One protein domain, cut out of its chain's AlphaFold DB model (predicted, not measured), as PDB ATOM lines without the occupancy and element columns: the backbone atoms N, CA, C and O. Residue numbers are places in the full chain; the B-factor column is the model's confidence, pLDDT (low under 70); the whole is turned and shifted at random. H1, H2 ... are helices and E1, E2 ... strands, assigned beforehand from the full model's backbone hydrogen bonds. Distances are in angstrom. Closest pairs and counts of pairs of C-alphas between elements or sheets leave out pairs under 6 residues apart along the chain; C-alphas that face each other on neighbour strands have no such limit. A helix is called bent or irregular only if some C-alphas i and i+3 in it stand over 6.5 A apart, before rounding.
ATOM      1  N   THR A  11     -47.009  19.389  36.321       92.62
ATOM      2  CA  THR A  11     -46.311  19.837  37.532       92.62
ATOM      3  C   THR A  11     -45.043  20.561  37.111       92.62
ATOM      4  O   THR A  11     -44.275  20.018  36.324       92.62
ATOM      5  N   THR A  12     -44.832  21.774  37.624       94.81
ATOM      6  CA  THR A  12     -43.625  22.574  37.363       94.81
ATOM      7  C   THR A  12     -42.913  22.859  38.677       94.81
ATOM      8  O   THR A  12     -43.571  23.195  39.660       94.81
ATOM      9  N   PHE A  13     -41.592  22.726  38.702       95.06
ATOM     10  CA  PHE A  13     -40.754  23.052  39.855       95.06
ATOM     11  C   PHE A  13     -39.382  23.546  39.394       95.06
ATOM     12  O   PHE A  13     -38.992  23.335  38.247       95.06
ATOM     13  N   LYS A  14     -38.653  24.223  40.280       96.94
ATOM     14  CA  LYS A  14     -37.364  24.842  39.972       96.94
ATOM     15  C   LYS A  14     -36.207  24.001  40.460       96.94
ATOM     16  O   LYS A  14     -36.251  23.458  41.563       96.94
ATOM     17  N   VAL A  15     -35.149  23.968  39.663       96.25
ATOM     18  CA  VAL A  15     -33.883  23.355  40.039       96.25
ATOM     19  C   VAL A  15     -32.726  24.332  39.827       96.25
ATOM     20  O   VAL A  15     -32.573  24.880  38.741       96.25
ATOM     21  N   GLU A  16     -31.928  24.577  40.862       95.06
ATOM     22  CA  GLU A  16     -30.668  25.308  40.761       95.06
ATOM     23  C   GLU A  16     -29.560  24.350  40.327       95.06
ATOM     24  O   GLU A  16     -29.280  23.350  40.993       95.06
ATOM     25  N   PHE A  17     -28.887  24.680  39.234       94.94
ATOM     26  CA  PHE A  17     -27.711  23.975  38.769       94.94
ATOM     27  C   PHE A  17     -26.605  24.975  38.442       94.94
ATOM     28  O   PHE A  17     -26.779  25.886  37.641       94.94
ATOM     29  N   LEU A  18     -25.447  24.815  39.091       90.06
ATOM     30  CA  LEU A  18     -24.256  25.646  38.869       90.06
ATOM     31  C   LEU A  18     -24.493  27.166  39.011       90.06
ATOM     32  O   LEU A  18     -23.787  27.957  38.386       90.06
ATOM     33  N   GLY A  19     -25.442  27.568  39.865       87.81
ATOM     34  CA  GLY A  19     -25.794  28.968  40.130       87.81
ATOM     35  C   GLY A  19     -26.931  29.526  39.269       87.81
ATOM     36  O   GLY A  19     -27.277  30.695  39.425       87.81
ATOM     37  N   GLU A  20     -27.515  28.722  38.379       93.38
ATOM     38  CA  GLU A  20     -28.638  29.113  37.524       93.38
ATOM     39  C   GLU A  20     -29.878  28.277  37.854       93.38
ATOM     40  O   GLU A  20     -29.786  27.075  38.092       93.38
ATOM     41  N   TYR A  21     -31.055  28.909  37.885       96.69
ATOM     42  CA  TYR A  21     -32.322  28.202  38.082       96.69
ATOM     43  C   TYR A  21     -32.948  27.823  36.742       96.69
ATOM     44  O   TYR A  21     -33.082  28.658  35.848       96.69
ATOM     45  N   HIS A  22     -33.423  26.585  36.659       97.25
ATOM     46  CA  HIS A  22     -34.135  26.033  35.515       97.25
ATOM     47  C   HIS A  22     -35.513  25.530  35.948       97.25
ATOM     48  O   HIS A  22     -35.662  24.978  37.040       97.25
ATOM     49  N   ASP A  23     -36.513  25.697  35.087       96.69
ATOM     50  CA  ASP A  23     -37.837  25.115  35.299       96.69
ATOM     51  C   ASP A  23     -37.857  23.684  34.747       96.69
ATOM     52  O   ASP A  23     -37.553  23.450  33.575       96.69
ATOM     53  N   LEU A  24     -38.230  22.730  35.595       95.94
ATOM     54  CA  LEU A  24     -38.524  21.354  35.215       95.94
ATOM     55  C   LEU A  24     -40.036  21.148  35.189       95.94
ATOM     56  O   LEU A  24     -40.746  21.528  36.122       95.94
ATOM     57  N   VAL A  25     -40.527  20.522  34.121       94.81
ATOM     58  CA  VAL A  25     -41.954  20.303  33.872       94.81
ATOM     59  C   VAL A  25     -42.221  18.820  33.641       94.81
ATOM     60  O   VAL A  25     -41.601  18.194  32.790       94.81
ATOM     61  N   ILE A  26     -43.181  18.257  34.370       92.25
ATOM     62  CA  ILE A  26     -43.735  16.929  34.091       92.25
ATOM     63  C   ILE A  26     -45.163  17.117  33.599       92.25
ATOM     64  O   ILE A  26     -46.021  17.568  34.358       92.25
ATOM     65  N   ASP A  27     -45.421  16.768  32.343       92.62
ATOM     66  CA  ASP A  27     -46.757  16.708  31.759       92.62
ATOM     67  C   ASP A  27     -47.375  15.326  31.990       92.62
ATOM     68  O   ASP A  27     -46.988  14.322  31.391       92.62
ATOM     69  N   TRP A  28     -48.354  15.260  32.887       88.38
ATOM     70  CA  TRP A  28     -49.051  14.028  33.242       88.38
ATOM     71  C   TRP A  28     -49.952  13.520  32.113       88.38
ATOM     72  O   TRP A  28     -50.257  12.326  32.078       88.38
ATOM     73  N   ASN A  29     -50.299  14.385  31.158       88.75
ATOM     74  CA  ASN A  29     -51.106  14.051  29.990       88.75
ATOM     75  C   ASN A  29     -50.252  13.678  28.764       88.75
ATOM     76  O   ASN A  29     -50.809  13.365  27.719       88.75
ATOM     77  N   ASP A  30     -48.917  13.676  28.868       84.56
ATOM     78  CA  ASP A  30     -48.046  13.335  27.735       84.56
ATOM     79  C   ASP A  30     -47.970  11.820  27.507       84.56
ATOM     80  O   ASP A  30     -47.238  11.092  28.189       84.56
ATOM     81  N   ASP A  31     -48.736  11.333  26.539       83.25
ATOM     82  CA  ASP A  31     -48.844   9.915  26.191       83.25
ATOM     83  C   ASP A  31     -47.572   9.317  25.572       83.25
ATOM     84  O   ASP A  31     -47.472   8.096  25.442       83.25
ATOM     85  N   LYS A  32     -46.555  10.134  25.264       82.25
ATOM     86  CA  LYS A  32     -45.240   9.651  24.817       82.25
ATOM     87  C   LYS A  32     -44.531   8.814  25.887       82.25
ATOM     88  O   LYS A  32     -43.758   7.919  25.547       82.25
ATOM     89  N   TYR A  33     -44.780   9.085  27.173       77.19
ATOM     90  CA  TYR A  33     -44.118   8.402  28.287       77.19
ATOM     91  C   TYR A  33     -45.114   7.583  29.111       77.19
ATOM     92  O   TYR A  33     -45.982   8.129  29.790       77.19
ATOM     93  N   ILE A  34     -44.918   6.260  29.140       73.81
ATOM     94  CA  ILE A  34     -45.652   5.356  30.045       73.81
ATOM     95  C   ILE A  34     -45.369   5.730  31.511       73.81
ATOM     96  O   ILE A  34     -46.281   5.809  32.330       73.81
ATOM     97  N   CYS A  35     -44.106   6.029  31.833       78.31
ATOM     98  CA  CYS A  35     -43.695   6.585  33.122       78.31
ATOM     99  C   CYS A  35     -43.411   8.076  32.970       78.31
ATOM    100  O   CYS A  35     -42.351   8.456  32.473       78.31
ATOM    101  N   LYS A  36     -44.339   8.921  33.428       84.75
ATOM    102  CA  LYS A  36     -44.297  10.377  33.208       84.75
ATOM    103  C   LYS A  36     -43.030  11.039  33.770       84.75
ATOM    104  O   LYS A  36     -42.482  11.936  33.142       84.75
ATOM    105  N   GLY A  37     -42.477  10.519  34.871       82.69
ATOM    106  CA  GLY A  37     -41.202  10.984  35.436       82.69
ATOM    107  C   GLY A  37     -39.990  10.866  34.495       82.69
ATOM    108  O   GLY A  37     -39.009  11.581  34.682       82.69
ATOM    109  N   LYS A  38     -40.049  10.033  33.439       86.56
ATOM    110  CA  LYS A  38     -38.955   9.917  32.457       86.56
ATOM    111  C   LYS A  38     -38.748  11.186  31.614       86.56
ATOM    112  O   LYS A  38     -37.673  11.351  31.045       86.56
ATOM    113  N   GLN A  39     -39.709  12.110  31.596       91.12
ATOM    114  CA  GLN A  39     -39.547  13.430  30.971       91.12
ATOM    115  C   GLN A  39     -38.386  14.238  31.569       91.12
ATOM    116  O   GLN A  39     -37.838  15.115  30.902       91.12
ATOM    117  N   LEU A  40     -37.992  13.950  32.816       92.56
ATOM    118  CA  LEU A  40     -36.880  14.638  33.466       92.56
ATOM    119  C   LEU A  40     -35.527  14.324  32.814       92.56
ATOM    120  O   LEU A  40     -34.650  15.177  32.832       92.56
ATOM    121  N   PHE A  41     -35.347  13.154  32.190       92.06
ATOM    122  CA  PHE A  41     -34.077  12.806  31.537       92.06
ATOM    123  C   PHE A  41     -33.773  13.708  30.339       92.06
ATOM    124  O   PHE A  41     -32.654  14.194  30.221       92.06
ATOM    125  N   ASP A  42     -34.769  13.973  29.489       93.06
ATOM    126  CA  ASP A  42     -34.603  14.863  28.330       93.06
ATOM    127  C   ASP A  42     -34.313  16.309  28.770       93.06
ATOM    128  O   ASP A  42     -33.508  17.018  28.169       93.06
ATOM    129  N   GLN A  43     -34.945  16.749  29.861       96.31
ATOM    130  CA  GLN A  43     -34.727  18.087  30.408       96.31
ATOM    131  C   GLN A  43     -33.354  18.223  31.067       96.31
ATOM    132  O   GLN A  43     -32.668  19.218  30.846       96.31
ATOM    133  N   LEU A  44     -32.912  17.219  31.829       95.56
ATOM    134  CA  LEU A  44     -31.580  17.215  32.431       95.56
ATOM    135  C   LEU A  44     -30.474  17.073  31.382       95.56
ATOM    136  O   LEU A  44     -29.425  17.688  31.546       95.56
ATOM    137  N   GLU A  45     -30.697  16.347  30.286       94.62
ATOM    138  CA  GLU A  45     -29.784  16.346  29.135       94.62
ATOM    139  C   GLU A  45     -29.623  17.759  28.559       94.62
ATOM    140  O   GLU A  45     -28.498  18.204  28.351       94.62
ATOM    141  N   SER A  46     -30.717  18.507  28.395       95.50
ATOM    142  CA  SER A  46     -30.674  19.904  27.940       95.50
ATOM    143  C   SER A  46     -29.947  20.835  28.926       95.50
ATOM    144  O   SER A  46     -29.103  21.633  28.520       95.50
ATOM    145  N   ILE A  47     -30.222  20.708  30.230       95.75
ATOM    146  CA  ILE A  47     -29.651  21.570  31.284       95.75
ATOM    147  C   ILE A  47     -28.159  21.289  31.503       95.75
ATOM    148  O   ILE A  47     -27.346  22.202  31.630       95.75
ATOM    149  N   THR A  48     -27.782  20.015  31.565       93.81
ATOM    150  CA  THR A  48     -26.428  19.595  31.958       93.81
ATOM    151  C   THR A  48     -25.521  19.354  30.747       93.81
ATOM    152  O   THR A  48     -24.286  19.411  30.823       93.81
ATOM    153  N   GLY A  49     -26.120  19.098  29.582       92.38
ATOM    154  CA  GLY A  49     -25.445  18.652  28.371       92.38
ATOM    155  C   GLY A  49     -24.750  17.297  28.523       92.38
ATOM    156  O   GLY A  49     -23.830  17.017  27.757       92.38
ATOM    157  N   VAL A  50     -25.118  16.499  29.532       90.62
ATOM    158  CA  VAL A  50     -24.734  15.086  29.628       90.62
ATOM    159  C   VAL A  50     -25.786  14.272  28.876       90.62
ATOM    160  O   VAL A  50     -26.965  14.387  29.218       90.62
ATOM    161  N   PRO A  51     -25.400  13.457  27.876       90.12
ATOM    162  CA  PRO A  51     -26.363  12.675  27.119       90.12
ATOM    163  C   PRO A  51     -27.179  11.758  28.028       90.12
ATOM    164  O   PRO A  51     -26.620  11.074  28.889       90.12
ATOM    165  N   LYS A  52     -28.499  11.700  27.827       87.56
ATOM    166  CA  LYS A  52     -29.408  10.983  28.743       87.56
ATOM    167  C   LYS A  52     -29.102   9.494  28.897       87.56
ATOM    168  O   LYS A  52     -29.393   8.921  29.936       87.56
ATOM    169  N   GLN A  53     -28.458   8.888  27.900       85.19
ATOM    170  CA  GLN A  53     -27.985   7.500  27.941       85.19
ATOM    171  C   GLN A  53     -26.939   7.228  29.033       85.19
ATOM    172  O   GLN A  53     -26.783   6.080  29.441       85.19
ATOM    173  N   TYR A  54     -26.242   8.264  29.512       85.69
ATOM    174  CA  TYR A  54     -25.311   8.167  30.636       85.69
ATOM    175  C   TYR A  54     -25.968   8.502  31.977       85.69
ATOM    176  O   TYR A  54     -25.351   8.301  33.018       85.69
ATOM    177  N   ILE A  55     -27.207   8.998  31.991       88.75
ATOM    178  CA  ILE A  55     -27.938   9.265  33.228       88.75
ATOM    179  C   ILE A  55     -28.584   7.954  33.674       88.75
ATOM    180  O   ILE A  55     -29.573   7.516  33.094       88.75
ATOM    181  N   ALA A  56     -28.033   7.315  34.703       83.62
ATOM    182  CA  ALA A  56     -28.578   6.055  35.201       83.62
ATOM    183  C   ALA A  56     -29.880   6.289  35.974       83.62
ATOM    184  O   ALA A  56     -30.888   5.606  35.752       83.62
ATOM    185  N   GLU A  57     -29.855   7.276  36.871       86.75
ATOM    186  CA  GLU A  57     -30.918   7.501  37.843       86.75
ATOM    187  C   GLU A  57     -31.140   8.988  38.130       86.75
ATOM    188  O   GLU A  57     -30.199   9.784  38.191       86.75
ATOM    189  N   ILE A  58     -32.403   9.342  38.364       89.44
ATOM    190  CA  ILE A  58     -32.815  10.624  38.932       89.44
ATOM    191  C   ILE A  58     -33.504  10.333  40.258       89.44
ATOM    192  O   ILE A  58     -34.525   9.651  40.311       89.44
ATOM    193  N   ASN A  59     -32.933  10.858  41.325       87.06
ATOM    194  CA  ASN A  59     -33.354  10.637  42.691       87.06
ATOM    195  C   ASN A  59     -34.120  11.872  43.177       87.06
ATOM    196  O   ASN A  59     -33.546  12.951  43.336       87.06
ATOM    197  N   VAL A  60     -35.428  11.721  43.399       84.69
ATOM    198  CA  VAL A  60     -36.300  12.797  43.892       84.69
ATOM    199  C   VAL A  60     -36.466  12.661  45.401       84.69
ATOM    200  O   VAL A  60     -36.876  11.603  45.877       84.69
ATOM    201  N   TYR A  61     -36.113  13.710  46.143       71.00
ATOM    202  CA  TYR A  61     -36.160  13.714  47.605       71.00
ATOM    203  C   TYR A  61     -37.575  13.436  48.133       71.00
ATOM    204  O   TYR A  61     -38.519  14.125  47.739       71.00
ATOM    205  N   GLU A  62     -37.727  12.465  49.040       65.19
ATOM    206  CA  GLU A  62     -38.979  12.217  49.758       65.19
ATOM    207  C   GLU A  62     -38.890  12.698  51.218       65.19
ATOM    208  O   GLU A  62     -37.995  12.290  51.958       65.19
ATOM    209  N   PRO A  63     -39.834  13.533  51.670       53.66
ATOM    210  CA  PRO A  63     -39.806  14.106  53.015       53.66
ATOM    211  C   PRO A  63     -40.258  13.191  54.157       53.66
ATOM    212  O   PRO A  63     -40.155  13.584  55.317       53.66
ATOM    213  N   TRP A  64     -40.749  11.983  53.868       45.75
ATOM    214  CA  TRP A  64     -41.333  11.103  54.880       45.75
ATOM    215  C   TRP A  64     -40.853   9.663  54.729       45.75
ATOM    216  O   TRP A  64     -41.379   8.946  53.889       45.75
ATOM    217  N   TRP A  65     -39.916   9.243  55.590       38.34
ATOM    218  CA  TRP A  65     -40.049   8.037  56.432       38.34
ATOM    219  C   TRP A  65     -38.863   7.837  57.391       38.34
ATOM    220  O   TRP A  65     -39.014   7.130  58.384       38.34
ATOM    221  N   ASP A  66     -37.705   8.459  57.144       40.75
ATOM    222  CA  ASP A  66     -36.501   8.210  57.944       40.75
ATOM    223  C   ASP A  66     -35.441   9.321  57.747       40.75
ATOM    224  O   ASP A  66     -34.999   9.541  56.622       40.75
ATOM    225  N   PRO A  67     -35.001  10.040  58.795       36.78
ATOM    226  CA  PRO A  67     -33.908  11.010  58.680       36.78
ATOM    227  C   PRO A  67     -32.517  10.368  58.493       36.78
ATOM    228  O   PRO A  67     -31.574  11.084  58.167       36.78
ATOM    229  N   PHE A  68     -32.377   9.047  58.658       36.44
ATOM    230  CA  PHE A  68     -31.135   8.294  58.396       36.44
ATOM    231  C   PHE A  68     -31.150   7.550  57.065       36.44
ATOM    232  O   PHE A  68     -30.140   6.991  56.647       36.44
ATOM    233  N   ASN A  69     -32.298   7.550  56.398       41.59
ATOM    234  CA  ASN A  69     -32.492   6.919  55.112       41.59
ATOM    235  C   ASN A  69     -33.236   7.942  54.271       41.59
ATOM    236  O   ASN A  69     -34.465   7.946  54.227       41.59
ATOM    237  N   THR A  70     -32.496   8.864  53.651       47.91
ATOM    238  CA  THR A  70     -33.079   9.739  52.637       47.91
ATOM    239  C   THR A  70     -33.600   8.830  51.532       47.91
ATOM    240  O   THR A  70     -32.849   8.376  50.670       47.91
ATOM    241  N   GLN A  71     -34.879   8.464  51.618       54.41
ATOM    242  CA  GLN A  71     -35.514   7.633  50.618       54.41
ATOM    243  C   GLN A  71     -35.727   8.538  49.422       54.41
ATOM    244  O   GLN A  71     -36.651   9.340  49.358       54.41
ATOM    245  N   TYR A  72     -34.799   8.461  48.484       62.28
ATOM    246  CA  TYR A  72     -35.047   9.001  47.172       62.28
ATOM    247  C   TYR A  72     -35.989   8.060  46.453       62.28
ATOM    248  O   TYR A  72     -35.798   6.842  46.435       62.28
ATOM    249  N   ARG A  73     -36.997   8.638  45.810       72.06
ATOM    250  CA  ARG A  73     -37.704   7.902  44.775       72.06
ATOM    251  C   ARG A  73     -36.845   7.953  43.526       72.06
ATOM    252  O   ARG A  73     -36.623   9.014  42.944       72.06
ATOM    253  N   THR A  74     -36.330   6.789  43.165       77.44
ATOM    254  CA  THR A  74     -35.432   6.615  42.033       77.44
ATOM    255  C   THR A  74     -36.239   6.457  40.753       77.44
ATOM    256  O   THR A  74     -37.075   5.564  40.625       77.44
ATOM    257  N   ILE A  75     -35.968   7.314  39.776       79.81
ATOM    258  CA  ILE A  75     -36.442   7.175  38.405       79.81
ATOM    259  C   ILE A  75     -35.264   6.641  37.595       79.81
ATOM    260  O   ILE A  75     -34.228   7.296  37.523       79.81
ATOM    261  N   ARG A  76     -35.407   5.458  36.992       78.19
ATOM    262  CA  ARG A  76     -34.332   4.792  36.239       78.19
ATOM    263  C   ARG A  76     -34.509   4.921  34.732       78.19
ATOM    264  O   ARG A  76     -35.630   4.840  34.218       78.19
ATOM    265  N   TYR A  77     -33.394   5.074  34.019       71.88
ATOM    266  CA  TYR A  77     -33.396   5.210  32.561       71.88
ATOM    267  C   TYR A  77     -33.704   3.876  31.850       71.88
ATOM    268  O   TYR A  77     -34.673   3.798  31.084       71.88
ATOM    269  N   ASN A  78     -32.947   2.817  32.182       62.03
ATOM    270  CA  ASN A  78     -32.847   1.553  31.426       62.03
ATOM    271  C   ASN A  78     -33.803   0.416  31.831       62.03
ATOM    272  O   ASN A  78     -33.727  -0.670  31.258       62.03
ATOM    273  N   GLU A  79     -34.711   0.603  32.788       56.28
ATOM    274  CA  GLU A  79     -35.583  -0.509  33.182       56.28
ATOM    275  C   GLU A  79     -36.592  -0.850  32.072       56.28
ATOM    276  O   GLU A  79     -37.332   0.005  31.594       56.28
ATOM    277  N   THR A  80     -36.582  -2.112  31.639       50.19
ATOM    278  CA  THR A  80     -37.529  -2.754  30.710       50.19
ATOM    279  C   THR A  80     -38.499  -3.701  31.436       50.19
ATOM    280  O   THR A  80     -39.325  -4.346  30.793       50.19
ATOM    281  N   TYR A  81     -38.423  -3.791  32.770       40.81
ATOM    282  CA  TYR A  81     -39.247  -4.677  33.597       40.81
ATOM    283  C   TYR A  81     -40.577  -4.034  34.035       40.81
ATOM    284  O   TYR A  81     -40.669  -2.839  34.292       40.81
ATOM    285  N   ASP A  82     -41.606  -4.883  34.107       44.44
ATOM    286  CA  ASP A  82     -43.036  -4.618  34.320       44.44
ATOM    287  C   ASP A  82     -43.380  -3.508  35.347       44.44
ATOM    288  O   ASP A  82     -43.043  -3.552  36.532       44.44
ATOM    289  N   PHE A  83     -44.102  -2.493  34.864       47.06
ATOM    290  CA  PHE A  83     -43.888  -1.074  35.172       47.06
ATOM    291  C   PHE A  83     -44.868  -0.427  36.168       47.06
ATOM    292  O   PHE A  83     -44.896   0.796  36.300       47.06
ATOM    293  N   ARG A  84     -45.700  -1.191  36.886       48.28
ATOM    294  CA  ARG A  84     -46.734  -0.586  37.761       48.28
ATOM    295  C   ARG A  84     -46.360  -0.463  39.236       48.28
ATOM    296  O   ARG A  84     -46.985   0.327  39.933       48.28
ATOM    297  N   ARG A  85     -45.377  -1.222  39.732       47.97
ATOM    298  CA  ARG A  85     -45.037  -1.229  41.172       47.97
ATOM    299  C   ARG A  85     -43.977  -0.207  41.595       47.97
ATOM    300  O   ARG A  85     -43.943   0.125  42.772       47.97
ATOM    301  N   PHE A  86     -43.162   0.298  40.665       52.03
ATOM    302  CA  PHE A  86     -42.035   1.198  40.970       52.03
ATOM    303  C   PHE A  86     -42.073   2.538  40.219       52.03
ATOM    304  O   PHE A  86     -41.202   3.378  40.423       52.03
ATOM    305  N   ALA A  87     -43.077   2.770  39.365       64.38
ATOM    306  CA  ALA A  87     -43.238   4.060  38.705       64.38
ATOM    307  C   ALA A  87     -43.624   5.133  39.731       64.38
ATOM    308  O   ALA A  87     -44.603   4.974  40.463       64.38
ATOM    309  N   ILE A  88     -42.869   6.232  39.756       73.12
ATOM    310  CA  ILE A  88     -43.192   7.381  40.599       73.12
ATOM    311  C   ILE A  88     -44.562   7.956  40.204       73.12
ATOM    312  O   ILE A  88     -44.840   8.179  39.021       73.12
ATOM    313  N   THR A  89     -45.438   8.157  41.185       80.69
ATOM    314  CA  THR A  89     -46.801   8.652  40.957       80.69
ATOM    315  C   THR A  89     -46.845  10.182  40.924       80.69
ATOM    316  O   THR A  89     -45.949  10.861  41.433       80.69
ATOM    317  N   LYS A  90     -47.924  10.742  40.353       86.19
ATOM    318  CA  LYS A  90     -48.197  12.190  40.394       86.19
ATOM    319  C   LYS A  90     -48.185  12.728  41.821       86.19
ATOM    320  O   LYS A  90     -47.532  13.728  42.093       86.19
ATOM    321  N   GLU A  91     -48.862  12.030  42.723       83.81
ATOM    322  CA  GLU A  91     -48.943  12.392  44.137       83.81
ATOM    323  C   GLU A  91     -47.563  12.417  44.806       83.81
ATOM    324  O   GLU A  91     -47.243  13.361  45.518       83.81
ATOM    325  N   GLN A  92     -46.707  11.431  44.521       81.62
ATOM    326  CA  GLN A  92     -45.354  11.377  45.079       81.62
ATOM    327  C   GLN A  92     -44.500  12.571  44.644       81.62
ATOM    328  O   GLN A  92     -43.878  13.209  45.488       81.62
ATOM    329  N   ILE A  93     -44.514  12.920  43.352       86.38
ATOM    330  CA  ILE A  93     -43.825  14.121  42.862       86.38
ATOM    331  C   ILE A  93     -44.400  15.381  43.513       86.38
ATOM    332  O   ILE A  93     -43.636  16.231  43.959       86.38
ATOM    333  N   LEU A  94     -45.728  15.513  43.584       87.44
ATOM    334  CA  LEU A  94     -46.365  16.681  44.194       87.44
ATOM    335  C   LEU A  94     -45.989  16.834  45.670       87.44
ATOM    336  O   LEU A  94     -45.723  17.949  46.106       87.44
ATOM    337  N   ASN A  95     -45.899  15.735  46.419       84.56
ATOM    338  CA  ASN A  95     -45.468  15.750  47.817       84.56
ATOM    339  C   ASN A  95     -44.014  16.218  47.959       84.56
ATOM    340  O   ASN A  95     -43.730  17.081  48.790       84.56
ATOM    341  N   SER A  96     -43.107  15.700  47.126       84.81
ATOM    342  CA  SER A  96     -41.706  16.135  47.087       84.81
ATOM    343  C   SER A  96     -41.576  17.616  46.728       84.81
ATOM    344  O   SER A  96     -40.868  18.357  47.406       84.81
ATOM    345  N   VAL A  97     -42.283  18.061  45.685       89.19
ATOM    346  CA  VAL A  97     -42.304  19.460  45.229       89.19
ATOM    347  C   VAL A  97     -42.864  20.373  46.315       89.19
ATOM    348  O   VAL A  97     -42.269  21.406  46.595       89.19
ATOM    349  N   SER A  98     -43.967  19.985  46.955       86.75
ATOM    350  CA  SER A  98     -44.595  20.744  48.040       86.75
ATOM    351  C   SER A  98     -43.645  20.926  49.225       86.75
ATOM    352  O   SER A  98     -43.453  22.044  49.697       86.75
ATOM    353  N   TYR A  99     -42.983  19.852  49.661       85.06
ATOM    354  CA  TYR A  99     -42.022  19.922  50.760       85.06
ATOM    355  C   TYR A  99     -40.804  20.786  50.450       85.06
ATOM    356  O   TYR A  99     -40.339  21.533  51.305       85.06
ATOM    357  N   ALA A 100     -40.288  20.688  49.229       85.62
ATOM    358  CA  ALA A 100     -39.158  21.489  48.788       85.62
ATOM    359  C   ALA A 100     -39.548  22.942  48.469       85.62
ATOM    360  O   ALA A 100     -38.747  23.678  47.901       85.62
ATOM    361  N   GLU A 101     -40.794  23.347  48.749       89.62
ATOM    362  CA  GLU A 101     -41.348  24.655  48.384       89.62
ATOM    363  C   GLU A 101     -41.168  24.972  46.885       89.62
ATOM    364  O   GLU A 101     -40.981  26.112  46.458       89.62
ATOM    365  N   GLY A 102     -41.199  23.922  46.062       91.19
ATOM    366  CA  GLY A 102     -40.998  23.976  44.622       91.19
ATOM    367  C   GLY A 102     -39.562  24.237  44.174       91.19
ATOM    368  O   GLY A 102     -39.375  24.519  42.989       91.19
ATOM    369  N   ARG A 103     -38.562  24.160  45.062       93.50
ATOM    370  CA  ARG A 103     -37.162  24.489  44.759       93.50
ATOM    371  C   ARG A 103     -36.181  23.413  45.204       93.50
ATOM    372  O   ARG A 103     -36.155  22.988  46.356       93.50
ATOM    373  N   PHE A 104     -35.316  23.026  44.281       94.19
ATOM    374  CA  PHE A 104     -34.295  22.014  44.507       94.19
ATOM    375  C   PHE A 104     -32.925  22.519  44.067       94.19
ATOM    376  O   PHE A 104     -32.827  23.282  43.115       94.19
ATOM    377  N   HIS A 105     -31.862  22.017  44.679       92.31
ATOM    378  CA  HIS A 105     -30.542  21.988  44.068       92.31
ATOM    379  C   HIS A 105     -30.372  20.693  43.269       92.31
ATOM    380  O   HIS A 105     -30.742  19.612  43.739       92.31
ATOM    381  N   LEU A 106     -29.770  20.789  42.082       93.88
ATOM    382  CA  LEU A 106     -29.317  19.628  41.325       93.88
ATOM    383  C   LEU A 106     -27.919  19.238  41.798       93.88
ATOM    384  O   LEU A 106     -26.933  19.917  41.502       93.88
ATOM    385  N   ALA A 107     -27.833  18.124  42.514       89.56
ATOM    386  CA  ALA A 107     -26.564  17.485  42.815       89.56
ATOM    387  C   ALA A 107     -26.322  16.287  41.900       89.56
ATOM    388  O   ALA A 107     -27.251  15.758  41.284       89.56
ATOM    389  N   TYR A 108     -25.069  15.849  41.832       87.69
ATOM    390  CA  TYR A 108     -24.687  14.706  41.022       87.69
ATOM    391  C   TYR A 108     -23.616  13.836  41.684       87.69
ATOM    392  O   TYR A 108     -22.775  14.323  42.450       87.69
ATOM    393  N   ASP A 109     -23.630  12.557  41.313       82.50
ATOM    394  CA  ASP A 109     -22.553  11.599  41.550       82.50
ATOM    395  C   ASP A 109     -22.217  10.830  40.277       82.50
ATOM    396  O   ASP A 109     -23.086  10.542  39.455       82.50
ATOM    397  N   ILE A 110     -20.936  10.497  40.123       78.12
ATOM    398  CA  ILE A 110     -20.460   9.631  39.046       78.12
ATOM    399  C   ILE A 110     -20.360   8.218  39.591       78.12
ATOM    400  O   ILE A 110     -19.772   7.989  40.650       78.12
ATOM    401  N   TYR A 111     -20.862   7.270  38.822       73.75
ATOM    402  CA  TYR A 111     -20.742   5.859  39.104       73.75
ATOM    403  C   TYR A 111     -20.032   5.151  37.959       73.75
ATOM    404  O   TYR A 111     -20.264   5.420  36.781       73.75
ATOM    405  N   PHE A 112     -19.177   4.204  38.322       69.81
ATOM    406  CA  PHE A 112     -18.512   3.312  37.384       69.81
ATOM    407  C   PHE A 112     -19.069   1.916  37.641       69.81
ATOM    408  O   PHE A 112     -18.710   1.261  38.620       69.81
ATOM    409  N   GLY A 113     -20.045   1.516  36.826       55.94
ATOM    410  CA  GLY A 113     -20.851   0.331  37.091       55.94
ATOM    411  C   GLY A 113     -20.293  -0.944  36.476       55.94
ATOM    412  O   GLY A 113     -20.186  -1.060  35.258       55.94
ATOM    413  N   ASN A 114     -20.062  -1.957  37.316       49.62
ATOM    414  CA  ASN A 114     -19.561  -3.273  36.890       49.62
ATOM    415  C   ASN A 114     -20.589  -4.104  36.095       49.62
ATOM    416  O   ASN A 114     -20.198  -4.962  35.308       49.62
ATOM    417  N   ARG A 115     -21.900  -3.893  36.304       44.34
ATOM    418  CA  ARG A 115     -22.964  -4.686  35.648       44.34
ATOM    419  C   ARG A 115     -23.341  -4.178  34.259       44.34
ATOM    420  O   ARG A 115     -23.585  -4.990  33.375       44.34
ATOM    421  N   GLU A 116     -23.383  -2.863  34.073       50.78
ATOM    422  CA  GLU A 116     -23.791  -2.244  32.802       50.78
ATOM    423  C   GLU A 116     -22.601  -1.846  31.926       50.78
ATOM    424  O   GLU A 116     -22.804  -1.394  30.803       50.78
ATOM    425  N   LYS A 117     -21.369  -2.038  32.427       55.25
ATOM    426  CA  LYS A 117     -20.123  -1.662  31.755       55.25
ATOM    427  C   LYS A 117     -20.205  -0.260  31.141       55.25
ATOM    428  O   LYS A 117     -19.859  -0.074  29.981       55.25
ATOM    429  N   ASN A 118     -20.645   0.720  31.927       65.50
ATOM    430  CA  ASN A 118     -20.706   2.118  31.513       65.50
ATOM    431  C   ASN A 118     -20.349   3.041  32.685       65.50
ATOM    432  O   ASN A 118     -20.646   2.741  33.846       65.50
ATOM    433  N   THR A 119     -19.715   4.170  32.367       75.38
ATOM    434  CA  THR A 119     -19.666   5.331  33.262       75.38
ATOM    435  C   THR A 119     -21.039   5.984  33.228       75.38
ATOM    436  O   THR A 119     -21.558   6.265  32.149       75.38
ATOM    437  N   SER A 120     -21.633   6.218  34.389       82.44
ATOM    438  CA  SER A 120     -22.949   6.833  34.492       82.44
ATOM    439  C   SER A 120     -22.979   7.947  35.529       82.44
ATOM    440  O   SER A 120     -22.128   8.038  36.413       82.44
ATOM    441  N   ILE A 121     -23.966   8.825  35.393       87.12
ATOM    442  CA  ILE A 121     -24.249   9.907  36.325       87.12
ATOM    443  C   ILE A 121     -25.596   9.674  37.002       87.12
ATOM    444  O   ILE A 121     -26.566   9.226  36.387       87.12
ATOM    445  N   TYR A 122     -25.625   9.982  38.290       88.69
ATOM    446  CA  TYR A 122     -26.795   9.946  39.147       88.69
ATOM    447  C   TYR A 122     -27.107  11.386  39.499       88.69
ATOM    448  O   TYR A 122     -26.222  12.105  39.963       88.69
ATOM    449  N   TYR A 123     -28.346  11.809  39.278       92.88
ATOM    450  CA  TYR A 123     -28.800  13.134  39.682       92.88
ATOM    451  C   TYR A 123     -29.653  13.049  40.936       92.88
ATOM    452  O   TYR A 123     -30.480  12.150  41.068       92.88
ATOM    453  N   TYR A 124     -29.485  14.019  41.828       90.50
ATOM    454  CA  TYR A 124     -30.269  14.157  43.049       90.50
ATOM    455  C   TYR A 124     -30.935  15.526  43.059       90.50
ATOM    456  O   TYR A 124     -30.260  16.553  42.972       90.50
ATOM    457  N   LEU A 125     -32.259  15.537  43.183       92.31
ATOM    458  CA  LEU A 125     -33.033  16.744  43.439       92.31
ATOM    459  C   LEU A 125     -33.118  16.928  44.953       92.31
ATOM    460  O   LEU A 125     -33.928  16.280  45.616       92.31
ATOM    461  N   VAL A 126     -32.246  17.772  45.502       87.00
ATOM    462  CA  VAL A 126     -32.140  18.036  46.945       87.00
ATOM    463  C   VAL A 126     -32.951  19.282  47.273       87.00
ATOM    464  O   VAL A 126     -32.710  20.316  46.666       87.00
ATOM    465  N   ALA A 127     -33.908  19.207  48.199       87.75
ATOM    466  CA  ALA A 127     -34.707  20.375  48.577       87.75
ATOM    467  C   ALA A 127     -33.802  21.532  49.044       87.75
ATOM    468  O   ALA A 127     -32.907  21.316  49.862       87.75
ATOM    469  N   GLU A 128     -34.035  22.746  48.533       87.00
ATOM    470  CA  GLU A 128     -33.241  23.936  48.892       87.00
ATOM    471  C   GLU A 128     -33.312  24.208  50.405       87.00
ATOM    472  O   GLU A 128     -32.302  24.482  51.048       87.00
ATOM    473  N   SER A 129     -34.487  23.993  51.005       83.00
ATOM    474  CA  SER A 129     -34.722  24.096  52.452       83.00
ATOM    475  C   SER A 129     -33.930  23.089  53.301       83.00
ATOM    476  O   SER A 129     -33.755  23.311  54.498       83.00
ATOM    477  N   SER A 130     -33.424  22.006  52.702       75.44
ATOM    478  CA  SER A 130     -32.621  20.982  53.384       75.44
ATOM    479  C   SER A 130     -31.112  21.257  53.337       75.44
ATOM    480  O   SER A 130     -30.338  20.470  53.886       75.44
ATOM    481  N   VAL A 131     -30.670  22.334  52.678       75.44
ATOM    482  CA  VAL A 131     -29.255  22.723  52.600       75.44
ATOM    483  C   VAL A 131     -29.023  23.947  53.492       75.44
ATOM    484  O   VAL A 131     -29.500  25.035  53.169       75.44
ATOM    485  N   PRO A 132     -28.286  23.816  54.613       71.06
ATOM    486  CA  PRO A 132     -27.995  24.964  55.461       71.06
ATOM    487  C   PRO A 132     -27.192  26.027  54.699       71.06
ATOM    488  O   PRO A 132     -26.331  25.725  53.867       71.06
ATOM    489  N   GLN A 133     -27.486  27.297  54.974       65.38
ATOM    490  CA  GLN A 133     -26.924  28.422  54.235       65.38
ATOM    491  C   GLN A 133     -25.389  28.455  54.337       65.38
ATOM    492  O   GLN A 133     -24.832  28.648  55.411       65.38
ATOM    493  N   GLY A 134     -24.706  28.324  53.197       61.28
ATOM    494  CA  GLY A 134     -23.239  28.344  53.134       61.28
ATOM    495  C   GLY A 134     -22.561  27.026  53.521       61.28
ATOM    496  O   GLY A 134     -21.332  26.968  53.529       61.28
ATOM    497  N   GLU A 135     -23.332  25.974  53.790       64.56
ATOM    498  CA  GLU A 135     -22.822  24.673  54.212       64.56
ATOM    499  C   GLU A 135     -23.051  23.593  53.143       64.56
ATOM    500  O   GLU A 135     -23.517  23.846  52.029       64.56
ATOM    501  N   CYS A 136     -22.657  22.366  53.479       62.28
ATOM    502  CA  CYS A 136     -22.875  21.178  52.672       62.28
ATOM    503  C   CYS A 136     -23.806  20.234  53.429       62.28
ATOM    504  O   CYS A 136     -23.663  20.056  54.636       62.28
ATOM    505  N   CYS A 137     -24.738  19.607  52.721       64.62
ATOM    506  CA  CYS A 137     -25.461  18.446  53.214       64.62
ATOM    507  C   CYS A 137     -24.887  17.174  52.578       64.62
ATOM    508  O   CYS A 137     -23.986  17.223  51.737       64.62
ATOM    509  N   PHE A 138     -25.428  16.024  52.974       63.31
ATOM    510  CA  PHE A 138     -24.968  14.722  52.504       63.31
ATOM    511  C   PHE A 138     -24.943  14.608  50.970       63.31
ATOM    512  O   PHE A 138     -23.970  14.125  50.400       63.31
ATOM    513  N   TYR A 139     -25.987  15.103  50.300       67.62
ATOM    514  CA  TYR A 139     -26.148  14.962  48.849       67.62
ATOM    515  C   TYR A 139     -25.753  16.211  48.064       67.62
ATOM    516  O   TYR A 139     -25.576  16.129  46.855       67.62
ATOM    517  N   PHE A 140     -25.586  17.368  48.709       75.88
ATOM    518  CA  PHE A 140     -25.257  18.615  48.025       75.88
ATOM    519  C   PHE A 140     -24.200  19.410  48.783       75.88
ATOM    520  O   PHE A 140     -24.354  19.730  49.955       75.88
ATOM    521  N   CYS A 141     -23.143  19.805  48.078       76.25
ATOM    522  CA  CYS A 141     -22.116  20.683  48.619       76.25
ATOM    523  C   CYS A 141     -21.763  21.754  47.592       76.25
ATOM    524  O   CYS A 141     -21.355  21.422  46.476       76.25
ATOM    525  N   ARG A 142     -21.876  23.037  47.958       70.62
ATOM    526  CA  ARG A 142     -21.633  24.153  47.025       70.62
ATOM    527  C   ARG A 142     -20.201  24.171  46.477       70.62
ATOM    528  O   ARG A 142     -19.983  24.610  45.355       70.62
ATOM    529  N   PHE A 143     -19.238  23.634  47.231       77.12
ATOM    530  CA  PHE A 143     -17.838  23.501  46.802       77.12
ATOM    531  C   PHE A 143     -17.612  22.359  45.793       77.12
ATOM    532  O   PHE A 143     -16.723  22.454  44.949       77.12
ATOM    533  N   LYS A 144     -18.425  21.293  45.847       78.12
ATOM    534  CA  LYS A 144     -18.392  20.172  44.886       78.12
ATOM    535  C   LYS A 144     -19.181  20.512  43.620       78.12
ATOM    536  O   LYS A 144     -18.722  20.262  42.511       78.12
ATOM    537  N   ASN A 145     -20.356  21.114  43.780       76.50
ATOM    538  CA  ASN A 145     -21.283  21.428  42.695       76.50
ATOM    539  C   ASN A 145     -20.943  22.771  42.022       76.50
ATOM    540  O   ASN A 145     -21.796  23.642  41.867       76.50
ATOM    541  N   THR A 146     -19.677  22.946  41.633       81.50
ATOM    542  CA  THR A 146     -19.207  24.118  40.878       81.50
ATOM    543  C   THR A 146     -19.099  23.804  39.392       81.50
ATOM    544  O   THR A 146     -18.895  22.654  38.995       81.50
ATOM    545  N   LYS A 147     -19.190  24.844  38.553       85.69
ATOM    546  CA  LYS A 147     -19.101  24.707  37.091       85.69
ATOM    547  C   LYS A 147     -17.790  24.059  36.654       85.69
ATOM    548  O   LYS A 147     -17.787  23.198  35.782       85.69
ATOM    549  N   THR A 148     -16.687  24.420  37.307       80.25
ATOM    550  CA  THR A 148     -15.359  23.858  37.037       80.25
ATOM    551  C   THR A 148     -15.304  22.357  37.307       80.25
ATOM    552  O   THR A 148     -14.815  21.606  36.467       80.25
ATOM    553  N   VAL A 149     -15.818  21.903  38.456       79.12
ATOM    554  CA  VAL A 149     -15.820  20.473  38.805       79.12
ATOM    555  C   VAL A 149     -16.762  19.704  37.883       79.12
ATOM    556  O   VAL A 149     -16.365  18.676  37.338       79.12
ATOM    557  N   PHE A 150     -17.966  20.228  37.636       86.31
ATOM    558  CA  PHE A 150     -18.939  19.562  36.775       86.31
ATOM    559  C   PHE A 150     -18.454  19.426  35.327       86.31
ATOM    560  O   PHE A 150     -18.646  18.378  34.721       86.31
ATOM    561  N   ASN A 151     -17.764  20.429  34.777       85.12
ATOM    562  CA  ASN A 151     -17.191  20.319  33.433       85.12
ATOM    563  C   ASN A 151     -16.176  19.171  33.342       85.12
ATOM    564  O   ASN A 151     -16.246  18.385  32.405       85.12
ATOM    565  N   LYS A 152     -15.312  18.990  34.353       81.94
ATOM    566  CA  LYS A 152     -14.385  17.842  34.399       81.94
ATOM    567  C   LYS A 152     -15.140  16.508  34.460       81.94
ATOM    568  O   LYS A 152     -14.759  15.551  33.797       81.94
ATOM    569  N   VAL A 153     -16.221  16.443  35.241       81.81
ATOM    570  CA  VAL A 153     -17.098  15.260  35.318       81.81
ATOM    571  C   VAL A 153     -17.735  14.948  33.966       81.81
ATOM    572  O   VAL A 153     -17.710  13.806  33.512       81.81
ATOM    573  N   LYS A 154     -18.260  15.972  33.299       84.62
ATOM    574  CA  LYS A 154     -18.849  15.871  31.969       84.62
ATOM    575  C   LYS A 154     -17.829  15.400  30.931       84.62
ATOM    576  O   LYS A 154     -18.155  14.531  30.128       84.62
ATOM    577  N   ASP A 155     -16.604  15.918  30.978       83.19
ATOM    578  CA  ASP A 155     -15.516  15.492  30.093       83.19
ATOM    579  C   ASP A 155     -15.154  14.019  30.314       83.19
ATOM    580  O   ASP A 155     -14.921  13.298  29.350       83.19
ATOM    581  N   ILE A 156     -15.155  13.544  31.567       78.25
ATOM    582  CA  ILE A 156     -14.931  12.129  31.905       78.25
ATOM    583  C   ILE A 156     -16.040  11.245  31.325       78.25
ATOM    584  O   ILE A 156     -15.741  10.249  30.672       78.25
ATOM    585  N   ILE A 157     -17.308  11.611  31.541       77.94
ATOM    586  CA  ILE A 157     -18.465  10.830  31.074       77.94
ATOM    587  C   ILE A 157     -18.491  10.750  29.544       77.94
ATOM    588  O   ILE A 157     -18.766   9.688  28.992       77.94
ATOM    589  N   ASN A 158     -18.152  11.845  28.863       78.19
ATOM    590  CA  ASN A 158     -18.141  11.922  27.403       78.19
ATOM    591  C   ASN A 158     -16.838  11.403  26.766       78.19
ATOM    592  O   ASN A 158     -16.665  11.509  25.552       78.19
ATOM    593  N   ASN A 159     -15.897  10.863  27.548       80.62
ATOM    594  CA  ASN A 159     -14.650  10.328  27.016       80.62
ATOM    595  C   ASN A 159     -14.804   8.846  26.660       80.62
ATOM    596  O   ASN A 159     -14.576   7.959  27.484       80.62
ATOM    597  N   ASP A 160     -15.133   8.579  25.398       73.50
ATOM    598  CA  ASP A 160     -15.333   7.221  24.880       73.50
ATOM    599  C   ASP A 160     -14.107   6.312  25.058       73.50
ATOM    600  O   ASP A 160     -14.255   5.121  25.328       73.50
ATOM    601  N   GLN A 161     -12.889   6.858  24.960       73.31
ATOM    602  CA  GLN A 161     -11.660   6.084  25.155       73.31
ATOM    603  C   GLN A 161     -11.469   5.688  26.620       73.31
ATOM    604  O   GLN A 161     -11.100   4.549  26.910       73.31
ATOM    605  N   LEU A 162     -11.728   6.615  27.545       69.81
ATOM    606  CA  LEU A 162     -11.671   6.353  28.978       69.81
ATOM    607  C   LEU A 162     -12.751   5.351  29.379       69.81
ATOM    608  O   LEU A 162     -12.448   4.392  30.083       69.81
ATOM    609  N   ASN A 163     -13.971   5.526  28.872       68.25
ATOM    610  CA  ASN A 163     -15.067   4.588  29.078       68.25
ATOM    611  C   ASN A 163     -14.670   3.191  28.587       68.25
ATOM    612  O   ASN A 163     -14.706   2.246  29.368       68.25
ATOM    613  N   ALA A 164     -14.177   3.061  27.352       68.88
ATOM    614  CA  ALA A 164     -13.717   1.784  26.807       68.88
ATOM    615  C   ALA A 164     -12.578   1.155  27.631       68.88
ATOM    616  O   ALA A 164     -12.577  -0.055  27.860       68.88
ATOM    617  N   LYS A 165     -11.632   1.968  28.122       68.19
ATOM    618  CA  LYS A 165     -10.532   1.506  28.978       68.19
ATOM    619  C   LYS A 165     -11.049   0.999  30.323       68.19
ATOM    620  O   LYS A 165     -10.680  -0.104  30.716       68.19
ATOM    621  N   VAL A 166     -11.933   1.741  30.993       63.34
ATOM    622  CA  VAL A 166     -12.575   1.309  32.249       63.34
ATOM    623  C   VAL A 166     -13.340  -0.002  32.039       63.34
ATOM    624  O   VAL A 166     -13.268  -0.884  32.887       63.34
ATOM    625  N   MET A 167     -13.961  -0.195  30.870       62.22
ATOM    626  CA  MET A 167     -14.669  -1.437  30.526       62.22
ATOM    627  C   MET A 167     -13.784  -2.645  30.238       62.22
ATOM    628  O   MET A 167     -14.294  -3.768  30.191       62.22
ATOM    629  N   SER A 168     -12.483  -2.429  30.057       61.56
ATOM    630  CA  SER A 168     -11.493  -3.487  29.846       61.56
ATOM    631  C   SER A 168     -10.780  -3.936  31.127       61.56
ATOM    632  O   SER A 168     -10.010  -4.891  31.078       61.56
ATOM    633  N   LEU A 169     -11.009  -3.261  32.261       58.84
ATOM    634  CA  LEU A 169     -10.355  -3.567  33.536       58.84
ATOM    635  C   LEU A 169     -11.144  -4.617  34.337       58.84
ATOM    636  O   LEU A 169     -12.362  -4.514  34.474       58.84
ATOM    637  N   ASP A 170     -10.442  -5.593  34.922       53.16
ATOM    638  CA  ASP A 170     -11.014  -6.521  35.909       53.16
ATOM    639  C   ASP A 170     -11.251  -5.830  37.268       53.16
ATOM    640  O   ASP A 170     -10.597  -4.836  37.603       53.16
ATOM    641  N   GLN A 171     -12.179  -6.374  38.070       49.41
ATOM    642  CA  GLN A 171     -12.743  -5.739  39.279       49.41
ATOM    643  C   GLN A 171     -11.733  -5.055  40.231       49.41
ATOM    644  O   GLN A 171     -12.029  -3.939  40.660       49.41
ATOM    645  N   PRO A 172     -10.552  -5.623  40.553       46.38
ATOM    646  CA  PRO A 172      -9.598  -4.978  41.466       46.38
ATOM    647  C   PRO A 172      -8.912  -3.740  40.864       46.38
ATOM    648  O   PRO A 172      -8.552  -2.806  41.581       46.38
ATOM    649  N   HIS A 173      -8.733  -3.699  39.541       45.00
ATOM    650  CA  HIS A 173      -7.989  -2.632  38.865       45.00
ATOM    651  C   HIS A 173      -8.823  -1.368  38.620       45.00
ATOM    652  O   HIS A 173      -8.258  -0.275  38.534       45.00
ATOM    653  N   ILE A 174     -10.154  -1.493  38.581       46.28
ATOM    654  CA  ILE A 174     -11.087  -0.362  38.454       46.28
ATOM    655  C   ILE A 174     -10.977   0.578  39.667       46.28
ATOM    656  O   ILE A 174     -10.949   1.796  39.493       46.28
ATOM    657  N   PHE A 175     -10.847   0.037  40.886       41.19
ATOM    658  CA  PHE A 175     -10.728   0.840  42.112       41.19
ATOM    659  C   PHE A 175      -9.430   1.664  42.154       41.19
ATOM    660  O   PHE A 175      -9.448   2.833  42.530       41.19
ATOM    661  N   ILE A 176      -8.316   1.103  41.674       45.94
ATOM    662  CA  ILE A 176      -7.006   1.773  41.674       45.94
ATOM    663  C   ILE A 176      -6.929   2.889  40.613       45.94
ATOM    664  O   ILE A 176      -6.333   3.941  40.853       45.94
ATOM    665  N   GLU A 177      -7.508   2.690  39.424       47.25
ATOM    666  CA  GLU A 177      -7.594   3.743  38.394       47.25
ATOM    667  C   GLU A 177      -8.594   4.844  38.787       47.25
ATOM    668  O   GLU A 177      -8.302   6.025  38.581       47.25
ATOM    669  N   ARG A 178      -9.709   4.495  39.451       49.19
ATOM    670  CA  ARG A 178     -10.672   5.452  40.030       49.19
ATOM    671  C   ARG A 178      -9.983   6.466  40.945       49.19
ATOM    672  O   ARG A 178     -10.187   7.670  40.777       49.19
ATOM    673  N   ASP A 179      -9.139   6.007  41.865       47.03
ATOM    674  CA  ASP A 179      -8.450   6.891  42.810       47.03
ATOM    675  C   ASP A 179      -7.448   7.819  42.116       47.03
ATOM    676  O   ASP A 179      -7.324   8.991  42.478       47.03
ATOM    677  N   LYS A 180      -6.787   7.352  41.050       50.12
ATOM    678  CA  LYS A 180      -5.873   8.179  40.242       50.12
ATOM    679  C   LYS A 180      -6.615   9.265  39.461       50.12
ATOM    680  O   LYS A 180      -6.159  10.410  39.425       50.12
ATOM    681  N   ILE A 181      -7.762   8.939  38.871       48.72
ATOM    682  CA  ILE A 181      -8.586   9.890  38.108       48.72
ATOM    683  C   ILE A 181      -9.178  10.956  39.047       48.72
ATOM    684  O   ILE A 181      -9.059  12.154  38.778       48.72
ATOM    685  N   LEU A 182      -9.720  10.546  40.201       46.41
ATOM    686  CA  LEU A 182     -10.281  11.461  41.204       46.41
ATOM    687  C   LEU A 182      -9.206  12.325  41.887       46.41
ATOM    688  O   LEU A 182      -9.433  13.513  42.129       46.41
ATOM    689  N   ALA A 183      -8.011  11.783  42.143       48.06
ATOM    690  CA  ALA A 183      -6.886  12.550  42.680       48.06
ATOM    691  C   ALA A 183      -6.370  13.613  41.693       48.06
ATOM    692  O   ALA A 183      -5.974  14.704  42.109       48.06
ATOM    693  N   THR A 184      -6.416  13.331  40.388       42.38
ATOM    694  CA  THR A 184      -6.009  14.283  39.340       42.38
ATOM    695  C   THR A 184      -6.988  15.460  39.244       42.38
ATOM    696  O   THR A 184      -6.564  16.603  39.074       42.38
ATOM    697  N   ALA A 185      -8.285  15.217  39.465       37.41
ATOM    698  CA  ALA A 185      -9.304  16.267  39.522       37.41
ATOM    699  C   ALA A 185      -9.181  17.182  40.762       37.41
ATOM    700  O   ALA A 185      -9.509  18.366  40.674       37.41
ATOM    701  N   ARG A 186      -8.681  16.658  41.896       44.62
ATOM    702  CA  ARG A 186      -8.519  17.395  43.169       44.62
ATOM    703  C   ARG A 186      -7.274  18.293  43.234       44.62
ATOM    704  O   ARG A 186      -7.274  19.256  43.992       44.62
ATOM    705  N   ARG A 187      -6.213  18.003  42.469       39.38
ATOM    706  CA  ARG A 187      -4.908  18.692  42.595       39.38
ATOM    707  C   ARG A 187      -4.822  20.088  41.967       39.38
ATOM    708  O   ARG A 187      -3.796  20.732  42.150       39.38
TER     709      ARG A 187
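Overview. This is residues 11 to 187 of the 439 residues of an uncharacterized protein of Tetranychus urticae (UniProt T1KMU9). A strongly twisted sheet of six strands curls round the helix H1, while H2 lies beside the strands and H3 covers part of the long strands E5 and E6. H3, H4 and H5 make a loose U at one side of the domain: H3 runs along the strands, H4 turns the corner, and H5 folds back the opposite way, near H3. The printed part has 177 residues, with six named strands and five named helices in the order E1, E2, H1, E3, E4, H2, E5, E6, H3, H4, H5. The mixed sheet runs E2, E1, E5, E6, E3, E4, and the class is mixed, helices and strands. The whole is compact, with a radius of gyration of the C-alphas of 16.8 A and spans of 44 by 42 by 31 A.

Along the chain. E1, residues 11 to 17, begins with C-alpha 11 at (-46.311, 19.837, 37.532) and is 19.1 A long. E2, residues 20 to 27, measures 22.7 A. E5, residues 103 to 113, is the longest strand at 30.1 A, and E6, residues 118 to 127, measures 28.6 A, with C-alpha 127 at (-34.707, 20.375, 48.577). E3, residues 55 to 61, measures 17.1 A, and E4 is residues 72 to 76. H1, residues 36 to 48, is 20.1 A long; it is neither bent nor irregular, but only just: C-alphas 36 and 39 are 6.1 A apart. H2 is residues 90 to 99, H3 residues 147 to 157, and H4 residues 160 to 166. H5, residues 171 to 186, is 23.8 A long and ends with C-alpha 186 at (-8.519, 17.395, 43.169).

Arrangement. In the sheet, E5 and E6 form an antiparallel hairpin, with N 107 and O 124 at 2.9 A. On the other side of E5, E1 is its parallel neighbour at 69 degrees, with N 16 and O 104 at 2.7 A. E1 and the edge strand E2 form a hairpin, with N 15 and O 22 at 2.9 A. E6 and E3 are parallel at 17 degrees, with N 123 and O 57 at 3.0 A. E3 and the edge strand E4 form a hairpin, with N 75 and O 58 at 2.8 A. From edge to edge the strands' lines turn by 109 degrees. H1 and H2 are on the same face of the sheet, an arrangement of two layers, with helices on one face of a sheet. H1 and H2 are only just apart, at 8.4 A. The closest C-alphas of H1 and E2 are those of Gln 39 and Ile 26, 6.3 A apart. H2 has a height over the sheet of 6.9 A and is over none of the strands. E4, H2 and E5 form a split strand-helix-strand unit, two strands running the same way with E6 and E3 between them, and its crossover is right-handed. H3 is over E5 and E6 at a height over the sheet of 9.8 A, and runs along the strands, only just, at 28 degrees to E5 on the local plane. H4 only grazes the sheet; the C-alphas of Asn 163 and Thr 119, the closest of H4 and E6, are 6.3 A apart. H5 is not on the sheet, but only just, with 4 pairs of C-alphas within 10 A. H3 and H5 are close but not clearly touching, at a shallow tilt of 28 degrees, opposite ways; their closest C-alphas, of Lys 152 and Ala 185, are 7.4 A apart. In H2, H3 and H4 every O i to N i+4 pair is within hydrogen-bond range; H1 has 6 of 9 and H5 10 of 12.

Size, cuts and confidence. The C-alphas farthest apart, of Asn 29 and Arg 187, are 48.1 A apart. The printed part has no cut. The long links are E4 to H2 and E6 to H3. The mean pLDDT of the printed part is 74.4; 61 residues are under 70, namely residues 62 to 72, 78 to 87, 112 to 118, 133 to 139 and 162 to 187, and H5 has a mean of 46.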